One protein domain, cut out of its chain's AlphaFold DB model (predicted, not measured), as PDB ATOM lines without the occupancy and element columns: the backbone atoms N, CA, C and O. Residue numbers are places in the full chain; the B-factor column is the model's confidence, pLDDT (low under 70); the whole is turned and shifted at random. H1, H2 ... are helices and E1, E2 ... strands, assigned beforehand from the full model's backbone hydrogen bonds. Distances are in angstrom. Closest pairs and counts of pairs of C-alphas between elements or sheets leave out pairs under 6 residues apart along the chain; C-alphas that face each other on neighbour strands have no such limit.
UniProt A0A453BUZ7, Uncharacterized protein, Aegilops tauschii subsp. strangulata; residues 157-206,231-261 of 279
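AT A GLANCE: This is residues 157 to 206 and 231 to 261 of the 279 residues of an uncharacterized protein of Aegilops tauschii subsp. strangulata (UniProt A0A453BUZ7). What shape does the model make? A narrow sheet of three strands, E1, E2 and E4, runs on at one end into an arm that folds back on itself, residues 239 to 248 with E3, while a single helix, H1, is set off from the sheet with residues 158 to 170 sticking out free. What is it made of? The 81 residues printed have one named helix and four named strands, in the order H1 E1 E2 E3 E4, with the sheet ordered E1 - E2 - E4, all antiparallel; the class is mixed, though the 40 residues in named elements are under half of those printed. How spread out is it? It is extended, with a radius of gyration of the C-alphas of 18.3 A, and flat, with spans of 53 by 44 by 15 A.

IN THESE COORDINATES: Where are the strands of the sheet? E1 is residues 195 to 202, 21.9 A from first to last C-alpha, beginning at C-alpha 195 (172.506, 128.723, 152.506). E2 is residues 231 to 238, 21.7 A, and E4 is residues 254 to 260, 19.1 A, ending at C-alpha 260 (162.532, 120.222, 166.587). Where are the other elements? E3 is residues 249 to 251, 5.7 A, and H1 is residues 161 to 174, 21.3 A, beginning at C-alpha 161 (165.240, 151.350, 165.860).

HOW THE PARTS SIT: How do the strands pair? E1 and E2 are antiparallel at 160 degrees; C-alphas 196 and 237 face each other at 4.3 A, and N 199 and O 234 are within hydrogen-bond range at 2.8 A. E2 and E4 are antiparallel at 161 degrees; C-alphas 236 and 256 face each other at 5.0 A, and N 237 and O 255 are within hydrogen-bond range at 3.0 A. Where does E3 belong? It pairs with no named strand, but residues 242 to 243 pair antiparallel with its residues 249 to 251, and it runs on into E4 at 24 degrees. How does H1 stand? It is not on the sheet, with 0 pairs of C-alphas within 10 A, and 9 of its 10 O i to N i+4 pairs are within hydrogen-bond range.

THE WHOLE: How far does it reach? The two C-alphas farthest apart, those of His 158 and Glu 246, are 53.8 A apart. Where is the printed part cut, and which link is long? Residues 207 to 230 are not printed, and C-alphas 206 and 231 are 12.0 A apart across the cut. The link from H1 to E1, 20 residues, is long. Where is confidence low? The mean pLDDT of the printed part is 78.0, and residue 157, residues 179 to 182, residue 184 and residues 255 to 261 are under 70.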
ATOM      1  N   PRO A 157     152.760 144.040 164.263       66.62
ATOM      2  CA  PRO A 157     154.091 144.019 164.867       66.62
ATOM      3  C   PRO A 157     154.626 145.431 165.130       66.62
ATOM      4  O   PRO A 157     154.322 146.366 164.393       66.62
ATOM      5  N   HIS A 158     155.480 145.562 166.143       70.38
ATOM      6  CA  HIS A 158     156.172 146.803 166.492       70.38
ATOM      7  C   HIS A 158     157.681 146.663 166.201       70.38
ATOM      8  O   HIS A 158     158.318 145.736 166.705       70.38
ATOM      9  N   ILE A 159     158.258 147.536 165.357       75.69
ATOM     10  CA  ILE A 159     159.680 147.490 164.948       75.69
ATOM     11  C   ILE A 159     160.488 148.535 165.727       75.69
ATOM     12  O   ILE A 159     160.190 149.723 165.649       75.69
ATOM     13  N   LYS A 160     161.550 148.092 166.410       83.56
ATOM     14  CA  LYS A 160     162.502 148.955 167.131       83.56
ATOM     15  C   LYS A 160     163.581 149.536 166.209       83.56
ATOM     16  O   LYS A 160     163.920 148.928 165.192       83.56
ATOM     17  N   LEU A 161     164.155 150.679 166.592       86.44
ATOM     18  CA  LEU A 161     165.240 151.350 165.860       86.44
ATOM     19  C   LEU A 161     166.508 150.483 165.760       86.44
ATOM     20  O   LEU A 161     167.087 150.365 164.684       86.44
ATOM     21  N   GLU A 162     166.870 149.791 166.839       87.25
ATOM     22  CA  GLU A 162     168.004 148.852 166.895       87.25
ATOM     23  C   GLU A 162     167.933 147.782 165.794       87.25
ATOM     24  O   GLU A 162     168.913 147.523 165.096       87.25
ATOM     25  N   ASN A 163     166.741 147.219 165.565       82.31
ATOM     26  CA  ASN A 163     166.524 146.205 164.531       82.31
ATOM     27  C   ASN A 163     166.743 146.768 163.118       82.31
ATOM     28  O   ASN A 163     167.136 146.025 162.221       82.31
ATOM     29  N   LYS A 164     166.480 148.064 162.896       84.06
ATOM     30  CA  LYS A 164     166.743 148.717 161.604       84.06
ATOM     31  C   LYS A 164     168.248 148.868 161.369       84.06
ATOM     32  O   LYS A 164     168.725 148.526 160.292       84.06
ATOM     33  N   LEU A 165     168.990 149.306 162.389       90.31
ATOM     34  CA  LEU A 165     170.446 149.476 162.318       90.31
ATOM     35  C   LEU A 165     171.177 148.146 162.109       90.31
ATOM     36  O   LEU A 165     172.077 148.067 161.277       90.31
ATOM     37  N   ALA A 166     170.759 147.088 162.809       86.81
ATOM     38  CA  ALA A 166     171.332 145.755 162.633       86.81
ATOM     39  C   ALA A 166     171.167 145.239 161.191       86.81
ATOM     40  O   ALA A 166     172.107 144.691 160.617       86.81
ATOM     41  N   ARG A 167     169.998 145.472 160.576       84.69
ATOM     42  CA  ARG A 167     169.745 145.100 159.176       84.69
ATOM     43  C   ARG A 167     170.625 145.878 158.197       84.69
ATOM     44  O   ARG A 167     171.126 145.282 157.253       84.69
ATOM     45  N   LEU A 168     170.838 147.173 158.432       88.44
ATOM     46  CA  LEU A 168     171.682 148.003 157.569       88.44
ATOM     47  C   LEU A 168     173.151 147.552 157.605       88.44
ATOM     48  O   LEU A 168     173.763 147.390 156.552       88.44
ATOM     49  N   LYS A 169     173.688 147.279 158.803       89.69
ATOM     50  CA  LYS A 169     175.062 146.776 158.980       89.69
ATOM     51  C   LYS A 169     175.294 145.455 158.242       89.69
ATOM     52  O   LYS A 169     176.320 145.285 157.597       89.69
ATOM     53  N   PHE A 170     174.323 144.542 158.296       86.12
ATOM     54  CA  PHE A 170     174.389 143.277 157.562       86.12
ATOM     55  C   PHE A 170     174.452 143.493 156.045       86.12
ATOM     56  O   PHE A 170     175.317 142.925 155.383       86.12
ATOM     57  N   CYS A 171     173.594 144.360 155.498       83.75
ATOM     58  CA  CYS A 171     173.607 144.678 154.070       83.75
ATOM     59  C   CYS A 171     174.963 145.232 153.610       83.75
ATOM     60  O   CYS A 171     175.448 144.824 152.561       83.75
ATOM     61  N   MET A 172     175.595 146.098 154.410       84.75
ATOM     62  CA  MET A 172     176.919 146.650 154.095       84.75
ATOM     63  C   MET A 172     178.013 145.573 154.032       84.75
ATOM     64  O   MET A 172     178.900 145.669 153.199       84.75
ATOM     65  N   SER A 173     177.932 144.523 154.855       84.25
ATOM     66  CA  SER A 173     178.966 143.474 154.916       84.25
ATOM     67  C   SER A 173     179.020 142.533 153.698       84.25
ATOM     68  O   SER A 173     180.033 141.869 153.474       84.25
ATOM     69  N   ILE A 174     177.933 142.463 152.922       82.69
ATOM     70  CA  ILE A 174     177.787 141.558 151.763       82.69
ATOM     71  C   ILE A 174     178.272 142.218 150.463       82.69
ATOM     72  O   ILE A 174     178.532 141.534 149.469       82.69
ATOM     73  N   VAL A 175     178.418 143.543 150.471       84.56
ATOM     74  CA  VAL A 175     178.981 144.293 149.348       84.56
ATOM     75  C   VAL A 175     180.459 143.933 149.190       84.56
ATOM     76  O   VAL A 175     181.171 143.747 150.175       84.56
ATOM     77  N   ASP A 176     180.899 143.768 147.945       80.12
ATOM     78  CA  ASP A 176     182.290 143.496 147.609       80.12
ATOM     79  C   ASP A 176     183.122 144.770 147.750       80.12
ATOM     80  O   ASP A 176     182.837 145.781 147.099       80.12
ATOM     81  N   ASP A 177     184.153 144.702 148.587       76.25
ATOM     82  CA  ASP A 177     184.990 145.833 148.984       76.25
ATOM     83  C   ASP A 177     185.709 146.450 147.767       76.25
ATOM     84  O   ASP A 177     185.884 147.667 147.684       76.25
ATOM     85  N   ASN A 178     186.000 145.627 146.754       73.31
ATOM     86  CA  ASN A 178     186.653 146.037 145.507       73.31
ATOM     87  C   ASN A 178     185.714 146.757 144.524       73.31
ATOM     88  O   ASN A 178     186.172 147.393 143.577       73.31
ATOM     89  N   SER A 179     184.399 146.662 144.733       67.69
ATOM     90  CA  SER A 179     183.379 147.232 143.844       67.69
ATOM     91  C   SER A 179     182.822 148.574 144.329       67.69
ATOM     92  O   SER A 179     182.050 149.214 143.616       67.69
ATOM     93  N   ILE A 180     183.221 149.016 145.528       65.69
ATOM     94  CA  ILE A 180     182.717 150.233 146.187       65.69
ATOM     95  C   ILE A 180     183.097 151.501 145.402       65.69
ATOM     96  O   ILE A 180     182.346 152.473 145.399       65.69
ATOM     97  N   SER A 181     184.239 151.487 144.710       66.44
ATOM     98  CA  SER A 181     184.730 152.591 143.873       66.44
ATOM     99  C   SER A 181     184.092 152.648 142.479       66.44
ATOM    100  O   SER A 181     184.266 153.636 141.766       66.44
ATOM    101  N   THR A 182     183.349 151.613 142.076       65.25
ATOM    102  CA  THR A 182     182.663 151.561 140.779       65.25
ATOM    103  C   THR A 182     181.232 152.087 140.922       65.25
ATOM    104  O   THR A 182     180.599 151.920 141.962       65.25
ATOM    105  N   SER A 183     180.656 152.661 139.859       70.25
ATOM    106  CA  SER A 183     179.256 153.134 139.829       70.25
ATOM    107  C   SER A 183     178.206 152.046 140.123       70.25
ATOM    108  O   SER A 183     177.032 152.353 140.335       70.25
ATOM    109  N   ARG A 184     178.617 150.771 140.158       69.25
ATOM    110  CA  ARG A 184     177.784 149.614 140.479       69.25
ATOM    111  C   ARG A 184     178.476 148.731 141.518       69.25
ATOM    112  O   ARG A 184     179.374 147.966 141.179       69.25
ATOM    113  N   ALA A 185     177.989 148.784 142.756       71.12
ATOM    114  CA  ALA A 185     178.402 147.864 143.810       71.12
ATOM    115  C   ALA A 185     178.022 146.417 143.441       71.12
ATOM    116  O   ALA A 185     176.864 146.123 143.122       71.12
ATOM    117  N   MET A 186     178.998 145.517 143.479       79.56
ATOM    118  CA  MET A 186     178.830 144.080 143.281       79.56
ATOM    119  C   MET A 186     178.743 143.387 144.643       79.56
ATOM    120  O   MET A 186     179.267 143.870 145.643       79.56
ATOM    121  N   LEU A 187     178.027 142.266 144.706       81.56
ATOM    122  CA  LEU A 187     177.963 141.437 145.911       81.56
ATOM    123  C   LEU A 187     179.069 140.382 145.851       81.56
ATOM    124  O   LEU A 187     179.401 139.899 144.767       81.56
ATOM    125  N   LYS A 188     179.593 139.988 147.013       83.44
ATOM    126  CA  LYS A 188     180.573 138.896 147.113       83.44
ATOM    127  C   LYS A 188     179.999 137.612 146.468       83.44
ATOM    128  O   LYS A 188     178.816 137.337 146.645       83.44
ATOM    129  N   PRO A 189     180.794 136.795 145.747       78.12
ATOM    130  CA  PRO A 189     180.288 135.705 144.892       78.12
ATOM    131  C   PRO A 189     179.680 134.484 145.619       78.12
ATOM    132  O   PRO A 189     179.200 133.570 144.953       78.12
ATOM    133  N   MET A 190     179.673 134.449 146.961       79.69
ATOM    134  CA  MET A 190     179.028 133.430 147.824       79.69
ATOM    135  C   MET A 190     179.306 131.951 147.457       79.69
ATOM    136  O   MET A 190     178.565 131.056 147.855       79.69
ATOM    137  N   THR A 191     180.385 131.655 146.725       76.06
ATOM    138  CA  THR A 191     180.683 130.313 146.186       76.06
ATOM    139  C   THR A 191     181.013 129.277 147.258       76.06
ATOM    140  O   THR A 191     180.769 128.092 147.046       76.06
ATOM    141  N   ASN A 192     181.518 129.716 148.413       79.50
ATOM    142  CA  ASN A 192     181.801 128.874 149.576       79.50
ATOM    143  C   ASN A 192     180.763 129.050 150.701       79.50
ATOM    144  O   ASN A 192     181.084 128.908 151.879       79.50
ATOM    145  N   MET A 193     179.524 129.424 150.364       79.31
ATOM    146  CA  MET A 193     178.453 129.593 151.347       79.31
ATOM    147  C   MET A 193     177.442 128.452 151.264       79.31
ATOM    148  O   MET A 193     176.960 128.087 150.192       79.31
ATOM    149  N   VAL A 194     177.096 127.907 152.429       80.94
ATOM    150  CA  VAL A 194     175.922 127.048 152.592       80.94
ATOM    151  C   VAL A 194     174.767 127.947 153.009       80.94
ATOM    152  O   VAL A 194     174.813 128.594 154.056       80.94
ATOM    153  N   HIS A 195     173.726 128.002 152.187       80.69
ATOM    154  CA  HIS A 195     172.506 128.723 152.506       80.69
ATOM    155  C   HIS A 195     171.632 127.835 153.381       80.69
ATOM    156  O   HIS A 195     170.954 126.922 152.913       80.69
ATOM    157  N   ILE A 196     171.675 128.101 154.679       83.69
ATOM    158  CA  ILE A 196     170.764 127.499 155.639       83.69
ATOM    159  C   ILE A 196     169.529 128.391 155.702       83.69
ATOM    160  O   ILE A 196     169.611 129.542 156.128       83.69
ATOM    161  N   ASP A 197     168.396 127.862 155.261       80.38
ATOM    162  CA  ASP A 197     167.101 128.501 155.442       80.38
ATOM    163  C   ASP A 197     166.371 127.851 156.619       80.38
ATOM    164  O   ASP A 197     166.149 126.637 156.670       80.38
ATOM    165  N   GLU A 198     166.001 128.687 157.582       81.00
ATOM    166  CA  GLU A 198     165.094 128.325 158.660       81.00
ATOM    167  C   GLU A 198     163.693 128.798 158.297       81.00
ATOM    168  O   GLU A 198     163.339 129.975 158.444       81.00
ATOM    169  N   LYS A 199     162.849 127.858 157.884       83.50
ATOM    170  CA  LYS A 199     161.454 128.155 157.604       83.50
ATOM    171  C   LYS A 199     160.604 127.952 158.842       83.50
ATOM    172  O   LYS A 199     160.382 126.836 159.311       83.50
ATOM    173  N   TRP A 200     160.061 129.048 159.349       81.44
ATOM    174  CA  TRP A 200     159.185 129.037 160.509       81.44
ATOM    175  C   TRP A 200     157.706 129.065 160.108       81.44
ATOM    176  O   TRP A 200     157.269 129.942 159.364       81.44
ATOM    177  N   PHE A 201     156.916 128.149 160.660       80.50
ATOM    178  CA  PHE A 201     155.463 128.124 160.532       80.50
ATOM    179  C   PHE A 201     154.822 128.599 161.828       80.50
ATOM    180  O   PHE A 201     155.010 128.007 162.891       80.50
ATOM    181  N   ASP A 202     154.043 129.670 161.736       84.00
ATOM    182  CA  ASP A 202     153.324 130.212 162.880       84.00
ATOM    183  C   ASP A 202     152.168 129.280 163.279       84.00
ATOM    184  O   ASP A 202     151.265 129.005 162.484       84.00
ATOM    185  N   MET A 203     152.120 128.869 164.549       81.56
ATOM    186  CA  MET A 203     151.003 128.093 165.104       81.56
ATOM    187  C   MET A 203     149.669 128.847 165.003       81.56
ATOM    188  O   MET A 203     148.596 128.244 164.948       81.56
ATOM    189  N   THR A 204     149.710 130.183 164.968       81.44
ATOM    190  CA  THR A 204     148.523 131.017 164.768       81.44
ATOM    191  C   THR A 204     148.738 132.034 163.662       81.44
ATOM    192  O   THR A 204     149.733 132.744 163.650       81.44
ATOM    193  N   ARG A 205     147.751 132.185 162.774       83.06
ATOM    194  CA  ARG A 205     147.816 133.183 161.701       83.06
ATOM    195  C   ARG A 205     147.751 134.610 162.254       83.06
ATOM    196  O   ARG A 205     146.900 134.924 163.102       83.06
ATOM    197  N   VAL A 206     148.593 135.473 161.683       83.00
ATOM    198  CA  VAL A 206     148.637 136.924 161.926       83.00
ATOM    199  C   VAL A 206     147.291 137.572 161.596       83.00
ATOM    200  O   VAL A 206     146.766 138.341 162.397       83.00
ATOM    201  N   LYS A 231     156.125 129.068 167.096       84.19
ATOM    202  CA  LYS A 231     156.549 128.701 165.750       84.19
ATOM    203  C   LYS A 231     157.085 127.289 165.734       84.19
ATOM    204  O   LYS A 231     157.674 126.814 166.701       84.19
ATOM    205  N   VAL A 232     156.885 126.659 164.598       82.44
ATOM    206  CA  VAL A 232     157.418 125.352 164.275       82.44
ATOM    207  C   VAL A 232     158.481 125.563 163.201       82.44
ATOM    208  O   VAL A 232     158.190 126.182 162.179       82.44
ATOM    209  N   MET A 233     159.717 125.133 163.459       83.69
ATOM    210  CA  MET A 233     160.855 125.362 162.562       83.69
ATOM    211  C   MET A 233     161.077 124.146 161.660       83.69
ATOM    212  O   MET A 233     161.106 123.010 162.136       83.69
ATOM    213  N   PHE A 234     161.291 124.396 160.373       79.12
ATOM    214  CA  PHE A 234     161.906 123.459 159.444       79.12
ATOM    215  C   PHE A 234     163.248 124.035 159.005       79.12
ATOM    216  O   PHE A 234     163.314 125.200 158.617       79.12
ATOM    217  N   LEU A 235     164.296 123.223 159.080       85.00
ATOM    218  CA  LEU A 235     165.644 123.602 158.682       85.00
ATOM    219  C   LEU A 235     165.961 122.951 157.338       85.00
ATOM    220  O   LEU A 235     165.880 121.729 157.200       85.00
ATOM    221  N   THR A 236     166.338 123.762 156.359       82.19
ATOM    222  CA  THR A 236     166.767 123.291 155.042       82.19
ATOM    223  C   THR A 236     168.110 123.907 154.708       82.19
ATOM    224  O   THR A 236     168.241 125.126 154.739       82.19
ATOM    225  N   ALA A 237     169.103 123.085 154.387       84.00
ATOM    226  CA  ALA A 237     170.394 123.562 153.918       84.00
ATOM    227  C   ALA A 237     170.508 123.310 152.416       84.00
ATOM    228  O   ALA A 237     170.287 122.191 151.943       84.00
ATOM    229  N   VAL A 238     170.849 124.366 151.680       82.62
ATOM    230  CA  VAL A 238     171.153 124.308 150.255       82.62
ATOM    231  C   VAL A 238     172.556 124.851 150.038       82.62
ATOM    232  O   VAL A 238     172.879 125.950 150.482       82.62
ATOM    233  N   ALA A 239     173.400 124.100 149.343       83.94
ATOM    234  CA  ALA A 239     174.687 124.602 148.878       83.94
ATOM    235  C   ALA A 239     174.831 124.366 147.381       83.94
ATOM    236  O   ALA A 239     174.062 123.630 146.764       83.94
ATOM    237  N   ARG A 240     175.841 124.999 146.788       80.94
ATOM    238  CA  ARG A 240     176.200 124.719 145.404       80.94
ATOM    239  C   ARG A 240     176.595 123.237 145.271       80.94
ATOM    240  O   ARG A 240     177.380 122.770 146.104       80.94
ATOM    241  N   PRO A 241     176.090 122.517 144.253       85.62
ATOM    242  CA  PRO A 241     176.536 121.163 143.974       85.62
ATOM    243  C   PRO A 241     178.055 121.112 143.802       85.62
ATOM    244  O   PRO A 241     178.638 122.010 143.181       85.62
ATOM    245  N   ARG A 242     178.696 120.098 144.383       81.50
ATOM    246  CA  ARG A 242     180.149 119.901 144.296       81.50
ATOM    247  C   ARG A 242     180.444 118.671 143.452       81.50
ATOM    248  O   ARG A 242     179.724 117.679 143.533       81.50
ATOM    249  N   TYR A 243     181.509 118.761 142.668       83.88
ATOM    250  CA  TYR A 243     181.977 117.711 141.771       83.88
ATOM    251  C   TYR A 243     183.430 117.378 142.116       83.88
ATOM    252  O   TYR A 243     184.163 118.263 142.568       83.88
ATOM    253  N   ASN A 244     183.833 116.117 141.968       85.94
ATOM    254  CA  ASN A 244     185.240 115.723 142.076       85.94
ATOM    255  C   ASN A 244     186.015 116.116 140.797       85.94
ATOM    256  O   ASN A 244     185.442 116.626 139.832       85.94
ATOM    257  N   ASN A 245     187.330 115.880 140.790       85.88
ATOM    258  CA  ASN A 245     188.199 116.187 139.645       85.88
ATOM    259  C   ASN A 245     187.872 115.353 138.389       85.88
ATOM    260  O   ASN A 245     188.282 115.720 137.293       85.88
ATOM    261  N   GLU A 246     187.127 114.259 138.552       87.81
ATOM    262  CA  GLU A 246     186.683 113.350 137.489       87.81
ATOM    263  C   GLU A 246     185.300 113.744 136.929       87.81
ATOM    264  O   GLU A 246     184.814 113.143 135.975       87.81
ATOM    265  N   GLY A 247     184.675 114.799 137.474       82.19
ATOM    266  CA  GLY A 247     183.375 115.313 137.038       82.19
ATOM    267  C   GLY A 247     182.165 114.625 137.678       82.19
ATOM    268  O   GLY A 247     181.027 114.940 137.329       82.19
ATOM    269  N   GLU A 248     182.372 113.727 138.639       84.81
ATOM    270  CA  GLU A 248     181.305 113.045 139.368       84.81
ATOM    271  C   GLU A 248     180.751 113.918 140.501       84.81
ATOM    272  O   GLU A 248     181.483 114.600 141.225       84.81
ATOM    273  N   LEU A 249     179.428 113.897 140.666       83.12
ATOM    274  CA  LEU A 249     178.708 114.681 141.667       83.12
ATOM    275  C   LEU A 249     178.942 114.113 143.076       83.12
ATOM    276  O   LEU A 249     178.407 113.066 143.425       83.12
ATOM    277  N   THR A 250     179.681 114.838 143.914       80.94
ATOM    278  CA  THR A 250     179.973 114.434 145.302       80.94
ATOM    279  C   THR A 250     178.966 114.980 146.308       80.94
ATOM    280  O   THR A 250     178.756 114.392 147.366       80.94
ATOM    281  N   PHE A 251     178.313 116.098 145.987       78.94
ATOM    282  CA  PHE A 251     177.239 116.665 146.793       78.94
ATOM    283  C   PHE A 251     176.209 117.321 145.883       78.94
ATOM    284  O   PHE A 251     176.547 118.227 145.125       78.94
ATOM    285  N   ASP A 252     174.948 116.904 145.981       77.69
ATOM    286  CA  ASP A 252     173.853 117.388 145.129       77.69
ATOM    287  C   ASP A 252     173.300 118.759 145.554       77.69
ATOM    288  O   ASP A 252     172.390 119.299 144.924       77.69
ATOM    289  N   GLY A 253     173.853 119.335 146.624       71.56
ATOM    290  CA  GLY A 253     173.454 120.641 147.113       71.56
ATOM    291  C   GLY A 253     172.286 120.622 148.094       71.56
ATOM    292  O   GLY A 253     171.905 121.703 148.532       71.56
ATOM    293  N   ARG A 254     171.699 119.468 148.457       72.19
ATOM    294  CA  ARG A 254     170.486 119.411 149.296       72.19
ATOM    295  C   ARG A 254     170.689 118.591 150.566       72.19
ATOM    296  O   ARG A 254     171.095 117.437 150.542       72.19
ATOM    297  N   SER A 255     170.337 119.168 151.714       60.84
ATOM    298  CA  SER A 255     170.283 118.434 152.985       60.84
ATOM    299  C   SER A 255     169.101 118.907 153.832       60.84
ATOM    300  O   SER A 255     168.970 120.097 154.129       60.84
ATOM    301  N   ALA A 256     168.221 117.978 154.221       55.91
ATOM    302  CA  ALA A 256     167.050 118.257 155.052       55.91
ATOM    303  C   ALA A 256     167.174 117.542 156.405       55.91
ATOM    304  O   ALA A 256     167.266 116.318 156.454       55.91
ATOM    305  N   PHE A 257     167.145 118.304 157.503       55.94
ATOM    306  CA  PHE A 257     167.156 117.771 158.868       55.94
ATOM    307  C   PHE A 257     165.760 117.906 159.503       55.94
ATOM    308  O   PHE A 257     165.096 118.936 159.383       55.94
ATOM    309  N   GLY A 258     165.299 116.831 160.152       48.75
ATOM    310  CA  GLY A 258     163.958 116.703 160.731       48.75
ATOM    311  C   GLY A 258     163.669 117.592 161.953       48.75
ATOM    312  O   GLY A 258     164.549 118.187 162.567       48.75
ATOM    313  N   HIS A 259     162.379 117.669 162.282       47.81
ATOM    314  CA  HIS A 259     161.718 118.619 163.186       47.81
ATOM    315  C   HIS A 259     162.267 118.726 164.624       47.81
ATOM    316  O   HIS A 259     162.384 117.721 165.320       47.81
ATOM    317  N   SER A 260     162.426 119.957 165.140       46.97
ATOM    318  CA  SER A 260     162.532 120.222 166.587       46.97
ATOM    319  C   SER A 260     161.469 121.233 167.044       46.97
ATOM    320  O   SER A 260     161.331 122.323 166.486       46.97
ATOM    321  N   SER A 261     160.683 120.871 168.062       42.16
ATOM    322  CA  SER A 261     159.689 121.761 168.674       42.16
ATOM    323  C   SER A 261     160.320 122.498 169.854       42.16
ATOM    324  O   SER A 261     160.554 121.896 170.898       42.16
TER     325      SER A 261